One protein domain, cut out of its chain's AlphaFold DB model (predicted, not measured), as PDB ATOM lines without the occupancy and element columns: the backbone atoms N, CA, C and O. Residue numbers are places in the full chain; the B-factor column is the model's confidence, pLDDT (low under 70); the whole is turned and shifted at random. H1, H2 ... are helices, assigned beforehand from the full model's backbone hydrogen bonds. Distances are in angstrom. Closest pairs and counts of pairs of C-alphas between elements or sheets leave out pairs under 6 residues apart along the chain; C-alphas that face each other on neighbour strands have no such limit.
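Overview. This is residues 45 to 89 and 107 to 141 of the 328 residues of an uncharacterized protein of Puccinia graminis f. sp. tritici (strain CRL 75-36-700-3 / race SCCL) (UniProt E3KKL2). One long helix, H1, has H4 running back beside it and H5 crossing its first half on another side; past Arg 63, the last residue of H1, a tight link turns a corner into H2, beyond which sits the short H3. The printed part has 80 residues with five named helices, H1 to H5 in chain order, and no named strand; the class is all helix. It is only just loose, close to compact, with a radius of gyration of the C-alphas of 14.1 A, and only just elongated, spanning 39 by 26 by 20 A.

Along the chain. Find C-alpha 45 at (181.267, 277.769, 223.512); from there H1, residues 45 to 63, runs 26.8 A to C-alpha 63 at (198.066, 260.702, 211.582). H4, residues 110 to 123, is 19.8 A long. H5, residues 127 to 140, covers 19.7 A and ends at C-alpha 140, (182.485, 262.150, 227.781). H2 holds residues 65 to 75, 15.2 A, and H3 residues 80 to 84, 6.1 A.

Arrangement. Begin with H1, the hub. Its residues 54 to 62 touch H4, opposite ways at a shallow tilt of 20 degrees; the closest C-alphas, of Leu 62 and Lys 113, are 6.8 A apart. Its residues 46 to 54 touch H5, about perpendicular at 84 degrees, closest at the C-alphas of Ala 50 and Lys 134, 5.5 A. H1 and H2 only just touch, with 3 pairs of C-alphas within 8 A, and only at the corner, closest at the C-alphas of Leu 62 and Met 68, 5.3 A. H2 touches H3, closest at the C-alphas of Ala 73 and Met 83, 6.2 A. H2 and H4 are near each other; H3 and H5 are apart. In H1, H2, H3, H4 and H5 every O i to N i+4 pair is within hydrogen-bond range.

Size, cuts and confidence. The C-alphas farthest apart, of Asp 45 and Glu 81, are 41.8 A apart. Residues 90 to 106 are not printed, and C-alphas 89 and 107 are 18.9 A apart across this cut. Of the links printed whole, none is long. The mean pLDDT of the printed part is 70.9; look for values under 70 at residues 65 to 67, 75, 77 to 89, 107 to 108 and 135 to 141.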
ATOM      1  N   ASP A  45     179.988 278.349 223.106       76.50
ATOM      2  CA  ASP A  45     181.267 277.769 223.512       76.50
ATOM      3  C   ASP A  45     181.304 276.237 223.363       76.50
ATOM      4  O   ASP A  45     182.308 275.679 222.913       76.50
ATOM      5  N   VAL A  46     180.202 275.547 223.666       73.06
ATOM      6  CA  VAL A  46     180.068 274.090 223.520       73.06
ATOM      7  C   VAL A  46     179.990 273.700 222.046       73.06
ATOM      8  O   VAL A  46     180.523 272.663 221.647       73.06
ATOM      9  N   GLU A  47     179.367 274.532 221.214       75.38
ATOM     10  CA  GLU A  47     179.336 274.318 219.769       75.38
ATOM     11  C   GLU A  47     180.718 274.468 219.133       75.38
ATOM     12  O   GLU A  47     181.146 273.605 218.361       75.38
ATOM     13  N   GLU A  48     181.435 275.540 219.467       79.00
ATOM     14  CA  GLU A  48     182.787 275.750 218.961       79.00
ATOM     15  C   GLU A  48     183.732 274.638 219.441       79.00
ATOM     16  O   GLU A  48     184.535 274.116 218.660       79.00
ATOM     17  N   TYR A  49     183.585 274.210 220.698       76.62
ATOM     18  CA  TYR A  49     184.326 273.087 221.259       76.62
ATOM     19  C   TYR A  49     184.020 271.767 220.536       76.62
ATOM     20  O   TYR A  49     184.950 271.048 220.176       76.62
ATOM     21  N   ALA A  50     182.754 271.460 220.241       76.00
ATOM     22  CA  ALA A  50     182.385 270.258 219.490       76.00
ATOM     23  C   ALA A  50     182.990 270.260 218.075       76.00
ATOM     24  O   ALA A  50     183.593 269.270 217.654       76.00
ATOM     25  N   LYS A  51     182.925 271.393 217.361       81.69
ATOM     26  CA  LYS A  51     183.562 271.548 216.040       81.69
ATOM     27  C   LYS A  51     185.083 271.389 216.114       81.69
ATOM     28  O   LYS A  51     185.692 270.810 215.213       81.69
ATOM     29  N   ARG A  52     185.716 271.897 217.177       80.50
ATOM     30  CA  ARG A  52     187.154 271.728 217.434       80.50
ATOM     31  C   ARG A  52     187.504 270.262 217.683       80.50
ATOM     32  O   ARG A  52     188.379 269.740 216.999       80.50
ATOM     33  N   MET A  53     186.759 269.583 218.550       76.19
ATOM     34  CA  MET A  53     186.930 268.157 218.838       76.19
ATOM     35  C   MET A  53     186.785 267.291 217.583       76.19
ATOM     36  O   MET A  53     187.606 266.403 217.365       76.19
ATOM     37  N   MET A  54     185.799 267.558 216.721       78.69
ATOM     38  CA  MET A  54     185.630 266.827 215.456       78.69
ATOM     39  C   MET A  54     186.850 266.970 214.533       78.69
ATOM     40  O   MET A  54     187.306 265.985 213.950       78.69
ATOM     41  N   ARG A  55     187.404 268.185 214.425       83.00
ATOM     42  CA  ARG A  55     188.612 268.448 213.631       83.00
ATOM     43  C   ARG A  55     189.844 267.764 214.219       83.00
ATOM     44  O   ARG A  55     190.531 267.052 213.493       83.00
ATOM     45  N   GLU A  56     190.091 267.930 215.515       73.88
ATOM     46  CA  GLU A  56     191.248 267.340 216.202       73.88
ATOM     47  C   GLU A  56     191.216 265.807 216.160       73.88
ATOM     48  O   GLU A  56     192.211 265.179 215.802       73.88
ATOM     49  N   THR A  57     190.049 265.205 216.415       76.94
ATOM     50  CA  THR A  57     189.865 263.744 216.369       76.94
ATOM     51  C   THR A  57     190.154 263.195 214.974       76.94
ATOM     52  O   THR A  57     190.824 262.176 214.817       76.94
ATOM     53  N   MET A  58     189.682 263.870 213.925       79.81
ATOM     54  CA  MET A  58     189.989 263.456 212.559       79.81
ATOM     55  C   MET A  58     191.473 263.635 212.230       79.81
ATOM     56  O   MET A  58     192.051 262.755 211.597       79.81
ATOM     57  N   GLU A  59     192.110 264.733 212.638       79.25
ATOM     58  CA  GLU A  59     193.549 264.901 212.426       79.25
ATOM     59  C   GLU A  59     194.358 263.799 213.111       79.25
ATOM     60  O   GLU A  59     195.306 263.281 212.520       79.25
ATOM     61  N   GLU A  60     193.969 263.398 214.319       77.25
ATOM     62  CA  GLU A  60     194.570 262.271 215.026       77.25
ATOM     63  C   GLU A  60     194.377 260.951 214.262       77.25
ATOM     64  O   GLU A  60     195.350 260.233 214.007       77.25
ATOM     65  N   MET A  61     193.158 260.666 213.790       71.00
ATOM     66  CA  MET A  61     192.878 259.485 212.963       71.00
ATOM     67  C   MET A  61     193.667 259.488 211.644       71.00
ATOM     68  O   MET A  61     194.129 258.440 211.198       71.00
ATOM     69  N   LEU A  62     193.871 260.654 211.024       74.62
ATOM     70  CA  LEU A  62     194.639 260.797 209.783       74.62
ATOM     71  C   LEU A  62     196.161 260.740 209.999       74.62
ATOM     72  O   LEU A  62     196.903 260.513 209.040       74.62
ATOM     73  N   ARG A  63     196.650 260.923 211.232       76.44
ATOM     74  CA  ARG A  63     198.066 260.702 211.582       76.44
ATOM     75  C   ARG A  63     198.396 259.215 211.703       76.44
ATOM     76  O   ARG A  63     199.516 258.820 211.385       76.44
ATOM     77  N   GLY A  64     197.441 258.392 212.133       73.56
ATOM     78  CA  GLY A  64     197.616 256.948 212.268       73.56
ATOM     79  C   GLY A  64     197.548 256.223 210.916       73.56
ATOM     80  O   GLY A  64     196.478 256.203 210.304       73.56
ATOM     81  N   PRO A  65     198.620 255.557 210.441       65.50
ATOM     82  CA  PRO A  65     198.594 254.866 209.149       65.50
ATOM     83  C   PRO A  65     197.523 253.763 209.083       65.50
ATOM     84  O   PRO A  65     196.870 253.628 208.052       65.50
ATOM     85  N   GLY A  66     197.279 253.039 210.183       68.62
ATOM     86  CA  GLY A  66     196.240 252.000 210.249       68.62
ATOM     87  C   GLY A  66     194.812 252.552 210.172       68.62
ATOM     88  O   GLY A  66     194.006 252.076 209.378       68.62
ATOM     89  N   TYR A  67     194.508 253.614 210.925       68.62
ATOM     90  CA  TYR A  67     193.198 254.277 210.865       68.62
ATOM     91  C   TYR A  67     192.920 254.867 209.484       68.62
ATOM     92  O   TYR A  67     191.811 254.762 208.969       68.62
ATOM     93  N   MET A  68     193.942 255.431 208.851       71.50
ATOM     94  CA  MET A  68     193.827 256.022 207.526       71.50
ATOM     95  C   MET A  68     193.658 254.969 206.418       71.50
ATOM     96  O   MET A  68     192.910 255.195 205.468       71.50
ATOM     97  N   GLN A  69     194.301 253.804 206.548       71.50
ATOM     98  CA  GLN A  69     194.063 252.658 205.664       71.50
ATOM     99  C   GLN A  69     192.647 252.102 205.834       71.50
ATOM    100  O   GLN A  69     191.969 251.870 204.835       71.50
ATOM    101  N   LEU A  70     192.167 251.966 207.073       72.00
ATOM    102  CA  LEU A  70     190.802 251.523 207.354       72.00
ATOM    103  C   LEU A  70     189.760 252.515 206.818       72.00
ATOM    104  O   LEU A  70     188.780 252.101 206.201       72.00
ATOM    105  N   ALA A  71     189.976 253.818 207.009       70.25
ATOM    106  CA  ALA A  71     189.114 254.865 206.468       70.25
ATOM    107  C   ALA A  71     189.063 254.804 204.936       70.25
ATOM    108  O   ALA A  71     187.983 254.801 204.358       70.25
ATOM    109  N   LYS A  72     190.218 254.655 204.277       70.62
ATOM    110  CA  LYS A  72     190.298 254.488 202.820       70.62
ATOM    111  C   LYS A  72     189.592 253.218 202.341       70.62
ATOM    112  O   LYS A  72     188.868 253.274 201.356       70.62
ATOM    113  N   ALA A  73     189.771 252.090 203.028       72.00
ATOM    114  CA  ALA A  73     189.094 250.838 202.690       72.00
ATOM    115  C   ALA A  73     187.565 250.968 202.803       72.00
ATOM    116  O   ALA A  73     186.847 250.492 201.926       72.00
ATOM    117  N   ARG A  74     187.077 251.686 203.826       70.50
ATOM    118  CA  ARG A  74     185.656 252.040 203.976       70.50
ATOM    119  C   ARG A  74     185.160 252.927 202.840       70.50
ATOM    120  O   ARG A  74     184.137 252.616 202.247       70.50
ATOM    121  N   SER A  75     185.895 253.986 202.498       68.56
ATOM    122  CA  SER A  75     185.538 254.883 201.387       68.56
ATOM    123  C   SER A  75     185.523 254.180 200.029       68.56
ATOM    124  O   SER A  75     184.819 254.606 199.123       68.56
ATOM    125  N   LEU A  76     186.305 253.111 199.877       72.19
ATOM    126  CA  LEU A  76     186.339 252.284 198.674       72.19
ATOM    127  C   LEU A  76     185.314 251.136 198.702       72.19
ATOM    128  O   LEU A  76     185.360 250.286 197.816       72.19
ATOM    129  N   HIS A  77     184.422 251.082 199.703       69.62
ATOM    130  CA  HIS A  77     183.453 249.998 199.911       69.62
ATOM    131  C   HIS A  77     184.090 248.596 199.828       69.62
ATOM    132  O   HIS A  77     183.512 247.660 199.272       69.62
ATOM    133  N   MET A  78     185.311 248.436 200.353       68.25
ATOM    134  CA  MET A  78     185.976 247.131 200.376       68.25
ATOM    135  C   MET A  78     185.206 246.161 201.283       68.25
ATOM    136  O   MET A  78     184.591 246.575 202.265       68.25
ATOM    137  N   SER A  79     185.244 244.861 200.966       56.31
ATOM    138  CA  SER A  79     184.510 243.854 201.740       56.31
ATOM    139  C   SER A  79     184.936 243.855 203.219       56.31
ATOM    140  O   SER A  79     186.111 244.106 203.517       56.31
ATOM    141  N   PRO A  80     184.028 243.530 204.162       57.91
ATOM    142  CA  PRO A  80     184.346 243.467 205.592       57.91
ATOM    143  C   PRO A  80     185.559 242.579 205.909       57.91
ATOM    144  O   PRO A  80     186.340 242.891 206.804       57.91
ATOM    145  N   GLU A  81     185.756 241.515 205.126       59.19
ATOM    146  CA  GLU A  81     186.896 240.598 205.228       59.19
ATOM    147  C   GLU A  81     188.224 241.265 204.830       59.19
ATOM    148  O   GLU A  81     189.228 241.101 205.521       59.19
ATOM    149  N   MET A  82     188.229 242.107 203.789       60.06
ATOM    150  CA  MET A  82     189.400 242.921 203.444       60.06
ATOM    151  C   MET A  82     189.633 244.052 204.447       60.06
ATOM    152  O   MET A  82     190.776 244.389 204.733       60.06
ATOM    153  N   MET A  83     188.575 244.616 205.033       61.72
ATOM    154  CA  MET A  83     188.700 245.631 206.082       61.72
ATOM    155  C   MET A  83     189.251 245.068 207.402       61.72
ATOM    156  O   MET A  83     189.959 245.778 208.119       61.72
ATOM    157  N   ALA A  84     188.955 243.805 207.724       60.09
ATOM    158  CA  ALA A  84     189.440 243.131 208.926       60.09
ATOM    159  C   ALA A  84     190.974 242.997 208.955       60.09
ATOM    160  O   ALA A  84     191.566 243.054 210.031       60.09
ATOM    161  N   ALA A  85     191.620 242.922 207.785       60.16
ATOM    162  CA  ALA A  85     193.079 242.904 207.653       60.16
ATOM    163  C   ALA A  85     193.761 244.205 208.126       60.16
ATOM    164  O   ALA A  85     194.964 244.215 208.372       60.16
ATOM    165  N   PHE A  86     193.002 245.295 208.284       60.25
ATOM    166  CA  PHE A  86     193.507 246.589 208.762       60.25
ATOM    167  C   PHE A  86     193.140 246.875 210.218       60.25
ATOM    168  O   PHE A  86     193.429 247.963 210.721       60.25
ATOM    169  N   GLN A  87     192.505 245.927 210.916       57.09
ATOM    170  CA  GLN A  87     192.329 246.078 212.353       57.09
ATOM    171  C   GLN A  87     193.704 246.020 213.028       57.09
ATOM    172  O   GLN A  87     194.464 245.076 212.794       57.09
ATOM    173  N   PRO A  88     194.051 247.013 213.867       50.62
ATOM    174  CA  PRO A  88     195.297 246.978 214.607       50.62
ATOM    175  C   PRO A  88     195.278 245.742 215.508       50.62
ATOM    176  O   PRO A  88     194.542 245.676 216.489       50.62
ATOM    177  N   SER A  89     196.077 244.742 215.143       47.91
ATOM    178  CA  SER A  89     196.247 243.510 215.907       47.91
ATOM    179  C   SER A  89     197.025 243.833 217.181       47.91
ATOM    180  O   SER A  89     198.247 243.719 217.225       47.91
ATOM    181  N   LEU A 107     200.244 253.942 200.472       57.12
ATOM    182  CA  LEU A 107     200.217 255.020 201.449       57.12
ATOM    183  C   LEU A 107     199.156 256.040 201.012       57.12
ATOM    184  O   LEU A 107     199.151 256.472 199.853       57.12
ATOM    185  N   PRO A 108     198.188 256.347 201.882       61.88
ATOM    186  CA  PRO A 108     197.079 257.225 201.541       61.88
ATOM    187  C   PRO A 108     197.617 258.571 201.054       61.88
ATOM    188  O   PRO A 108     198.506 259.164 201.667       61.88
ATOM    189  N   SER A 109     197.094 259.024 199.914       75.69
ATOM    190  CA  SER A 109     197.570 260.229 199.248       75.69
ATOM    191  C   SER A 109     197.225 261.475 200.064       75.69
ATOM    192  O   SER A 109     196.208 261.528 200.757       75.69
ATOM    193  N   GLU A 110     198.037 262.526 199.943       78.19
ATOM    194  CA  GLU A 110     197.708 263.836 200.527       78.19
ATOM    195  C   GLU A 110     196.371 264.384 200.001       78.19
ATOM    196  O   GLU A 110     195.642 265.050 200.734       78.19
ATOM    197  N   ALA A 111     195.999 264.037 198.764       71.12
ATOM    198  CA  ALA A 111     194.688 264.350 198.202       71.12
ATOM    199  C   ALA A 111     193.543 263.697 198.997       71.12
ATOM    200  O   ALA A 111     192.560 264.365 199.306       71.12
ATOM    201  N   PHE A 112     193.690 262.430 199.400       75.62
ATOM    202  CA  PHE A 112     192.702 261.742 200.235       75.62
ATOM    203  C   PHE A 112     192.582 262.391 201.620       75.62
ATOM    204  O   PHE A 112     191.479 262.673 202.079       75.62
ATOM    205  N   LYS A 113     193.710 262.726 202.260       76.88
ATOM    206  CA  LYS A 113     193.698 263.456 203.541       76.88
ATOM    207  C   LYS A 113     193.036 264.828 203.424       76.88
ATOM    208  O   LYS A 113     192.381 265.277 204.360       76.88
ATOM    209  N   ARG A 114     193.242 265.530 202.304       78.62
ATOM    210  CA  ARG A 114     192.579 266.810 202.027       78.62
ATOM    211  C   ARG A 114     191.069 266.618 201.875       78.62
ATOM    212  O   ARG A 114     190.330 267.337 202.530       78.62
ATOM    213  N   SER A 115     190.639 265.610 201.116       78.81
ATOM    214  CA  SER A 115     189.219 265.289 200.934       78.81
ATOM    215  C   SER A 115     188.527 264.921 202.250       78.81
ATOM    216  O   SER A 115     187.442 265.417 202.521       78.81
ATOM    217  N   MET A 116     189.170 264.135 203.119       76.75
ATOM    218  CA  MET A 116     188.623 263.818 204.446       76.75
ATOM    219  C   MET A 116     188.447 265.070 205.314       76.75
ATOM    220  O   MET A 116     187.414 265.235 205.959       76.75
ATOM    221  N   ARG A 117     189.433 265.980 205.296       80.62
ATOM    222  CA  ARG A 117     189.342 267.260 206.016       80.62
ATOM    223  C   ARG A 117     188.190 268.121 205.512       80.62
ATOM    224  O   ARG A 117     187.431 268.634 206.325       80.62
ATOM    225  N   GLU A 118     188.047 268.220 204.196       80.75
ATOM    226  CA  GLU A 118     186.953 268.945 203.550       80.75
ATOM    227  C   GLU A 118     185.590 268.332 203.894       80.75
ATOM    228  O   GLU A 118     184.675 269.054 204.270       80.75
ATOM    229  N   GLN A 119     185.461 267.001 203.869       78.94
ATOM    230  CA  GLN A 119     184.221 266.329 204.265       78.94
ATOM    231  C   GLN A 119     183.821 266.669 205.697       78.94
ATOM    232  O   GLN A 119     182.658 266.966 205.942       78.94
ATOM    233  N   VAL A 120     184.755 266.672 206.649       78.94
ATOM    234  CA  VAL A 120     184.413 267.063 208.022       78.94
ATOM    235  C   VAL A 120     184.121 268.551 208.137       78.94
ATOM    236  O   VAL A 120     183.227 268.917 208.891       78.94
ATOM    237  N   GLU A 121     184.805 269.414 207.388       82.00
ATOM    238  CA  GLU A 121     184.468 270.840 207.350       82.00
ATOM    239  C   GLU A 121     183.023 271.047 206.882       82.00
ATOM    240  O   GLU A 121     182.248 271.711 207.571       82.00
ATOM    241  N   ILE A 122     182.616 270.364 205.812       80.25
ATOM    242  CA  ILE A 122     181.226 270.340 205.352       80.25
ATOM    243  C   ILE A 122     180.314 269.760 206.445       80.25
ATOM    244  O   ILE A 122     179.299 270.367 206.781       80.25
ATOM    245  N   LEU A 123     180.684 268.642 207.078       73.25
ATOM    246  CA  LEU A 123     179.880 268.024 208.139       73.25
ATOM    247  C   LEU A 123     179.672 268.944 209.351       73.25
ATOM    248  O   LEU A 123     178.601 268.929 209.951       73.25
ATOM    249  N   THR A 124     180.649 269.794 209.681       77.00
ATOM    250  CA  THR A 124     180.529 270.782 210.768       77.00
ATOM    251  C   THR A 124     179.592 271.950 210.455       77.00
ATOM    252  O   THR A 124     179.273 272.725 211.360       77.00
ATOM    253  N   THR A 125     179.134 272.086 209.205       77.94
ATOM    254  CA  THR A 125     178.100 273.063 208.827       77.94
ATOM    255  C   THR A 125     176.683 272.555 209.092       77.94
ATOM    256  O   THR A 125     175.759 273.361 209.184       77.94
ATOM    257  N   TYR A 126     176.499 271.239 209.262       76.44
ATOM    258  CA  TYR A 126     175.188 270.651 209.511       76.44
ATOM    259  C   TYR A 126     174.856 270.623 211.014       76.44
ATOM    260  O   TYR A 126     175.540 269.929 211.775       76.44
ATOM    261  N   PRO A 127     173.769 271.288 211.456       72.38
ATOM    262  CA  PRO A 127     173.419 271.391 212.876       72.38
ATOM    263  C   PRO A 127     173.237 270.034 213.564       72.38
ATOM    264  O   PRO A 127     173.764 269.815 214.644       72.38
ATOM    265  N   HIS A 128     172.587 269.076 212.900       74.88
ATOM    266  CA  HIS A 128     172.312 267.750 213.464       74.88
ATOM    267  C   HIS A 128     173.580 266.913 213.714       74.88
ATOM    268  O   HIS A 128     173.639 266.151 214.678       74.88
ATOM    269  N   VAL A 129     174.611 267.055 212.870       73.50
ATOM    270  CA  VAL A 129     175.901 266.374 213.069       73.50
ATOM    271  C   VAL A 129     176.632 266.994 214.252       73.50
ATOM    272  O   VAL A 129     177.184 266.284 215.093       73.50
ATOM    273  N   VAL A 130     176.598 268.322 214.338       76.50
ATOM    274  CA  VAL A 130     177.167 269.064 215.458       76.50
ATOM    275  C   VAL A 130     176.435 268.715 216.756       76.50
ATOM    276  O   VAL A 130     177.093 268.511 217.767       76.50
ATOM    277  N   ASP A 131     175.115 268.553 216.746       72.50
ATOM    278  CA  ASP A 131     174.331 268.155 217.921       72.50
ATOM    279  C   ASP A 131     174.636 266.724 218.375       72.50
ATOM    280  O   ASP A 131     174.768 266.461 219.575       72.50
ATOM    281  N   LEU A 132     174.861 265.802 217.434       74.50
ATOM    282  CA  LEU A 132     175.353 264.462 217.750       74.50
ATOM    283  C   LEU A 132     176.756 264.516 218.382       74.50
ATOM    284  O   LEU A 132     177.005 263.861 219.399       74.50
ATOM    285  N   ALA A 133     177.655 265.336 217.834       72.44
ATOM    286  CA  ALA A 133     178.990 265.557 218.391       72.44
ATOM    287  C   ALA A 133     178.940 266.227 219.779       72.44
ATOM    288  O   ALA A 133     179.660 265.832 220.695       72.44
ATOM    289  N   LYS A 134     178.035 267.192 219.982       73.50
ATOM    290  CA  LYS A 134     177.773 267.823 221.284       73.50
ATOM    291  C   LYS A 134     177.323 266.777 222.304       73.50
ATOM    292  O   LYS A 134     177.850 266.741 223.411       73.50
ATOM    293  N   SER A 135     176.400 265.885 221.936       69.50
ATOM    294  CA  SER A 135     175.901 264.841 222.845       69.50
ATOM    295  C   SER A 135     176.994 263.864 223.295       69.50
ATOM    296  O   SER A 135     177.024 263.452 224.454       69.50
ATOM    297  N   THR A 136     177.939 263.544 222.408       68.69
ATOM    298  CA  THR A 136     179.081 262.676 222.724       68.69
ATOM    299  C   THR A 136     180.114 263.394 223.583       68.69
ATOM    300  O   THR A 136     180.593 262.809 224.550       68.69
ATOM    301  N   VAL A 137     180.398 264.671 223.314       61.91
ATOM    302  CA  VAL A 137     181.236 265.509 224.184       61.91
ATOM    303  C   VAL A 137     180.660 265.594 225.597       61.91
ATOM    304  O   VAL A 137     181.369 265.324 226.561       61.91
ATOM    305  N   LEU A 138     179.373 265.921 225.729       62.88
ATOM    306  CA  LEU A 138     178.711 266.074 227.027       62.88
ATOM    307  C   LEU A 138     178.577 264.738 227.779       62.88
ATOM    308  O   LEU A 138     178.535 264.721 229.007       62.88
ATOM    309  N   GLY A 139     178.548 263.612 227.060       55.16
ATOM    310  CA  GLY A 139     178.618 262.271 227.647       55.16
ATOM    311  C   GLY A 139     180.028 261.844 228.080       55.16
ATOM    312  O   GLY A 139     180.161 260.972 228.936       55.16
ATOM    313  N   LEU A 140     181.074 262.450 227.506       50.84
ATOM    314  CA  LEU A 140     182.485 262.150 227.781       50.84
ATOM    315  C   LEU A 140     183.148 263.146 228.737       50.84
ATOM    316  O   LEU A 140     184.208 262.838 229.284       50.84
ATOM    317  N   THR A 141     182.547 264.313 228.979       42.34
ATOM    318  CA  THR A 141     182.989 265.206 230.051       42.34
ATOM    319  C   THR A 141     182.798 264.494 231.390       42.34
ATOM    320  O   THR A 141     181.652 264.209 231.757       42.34
TER     321      THR A 141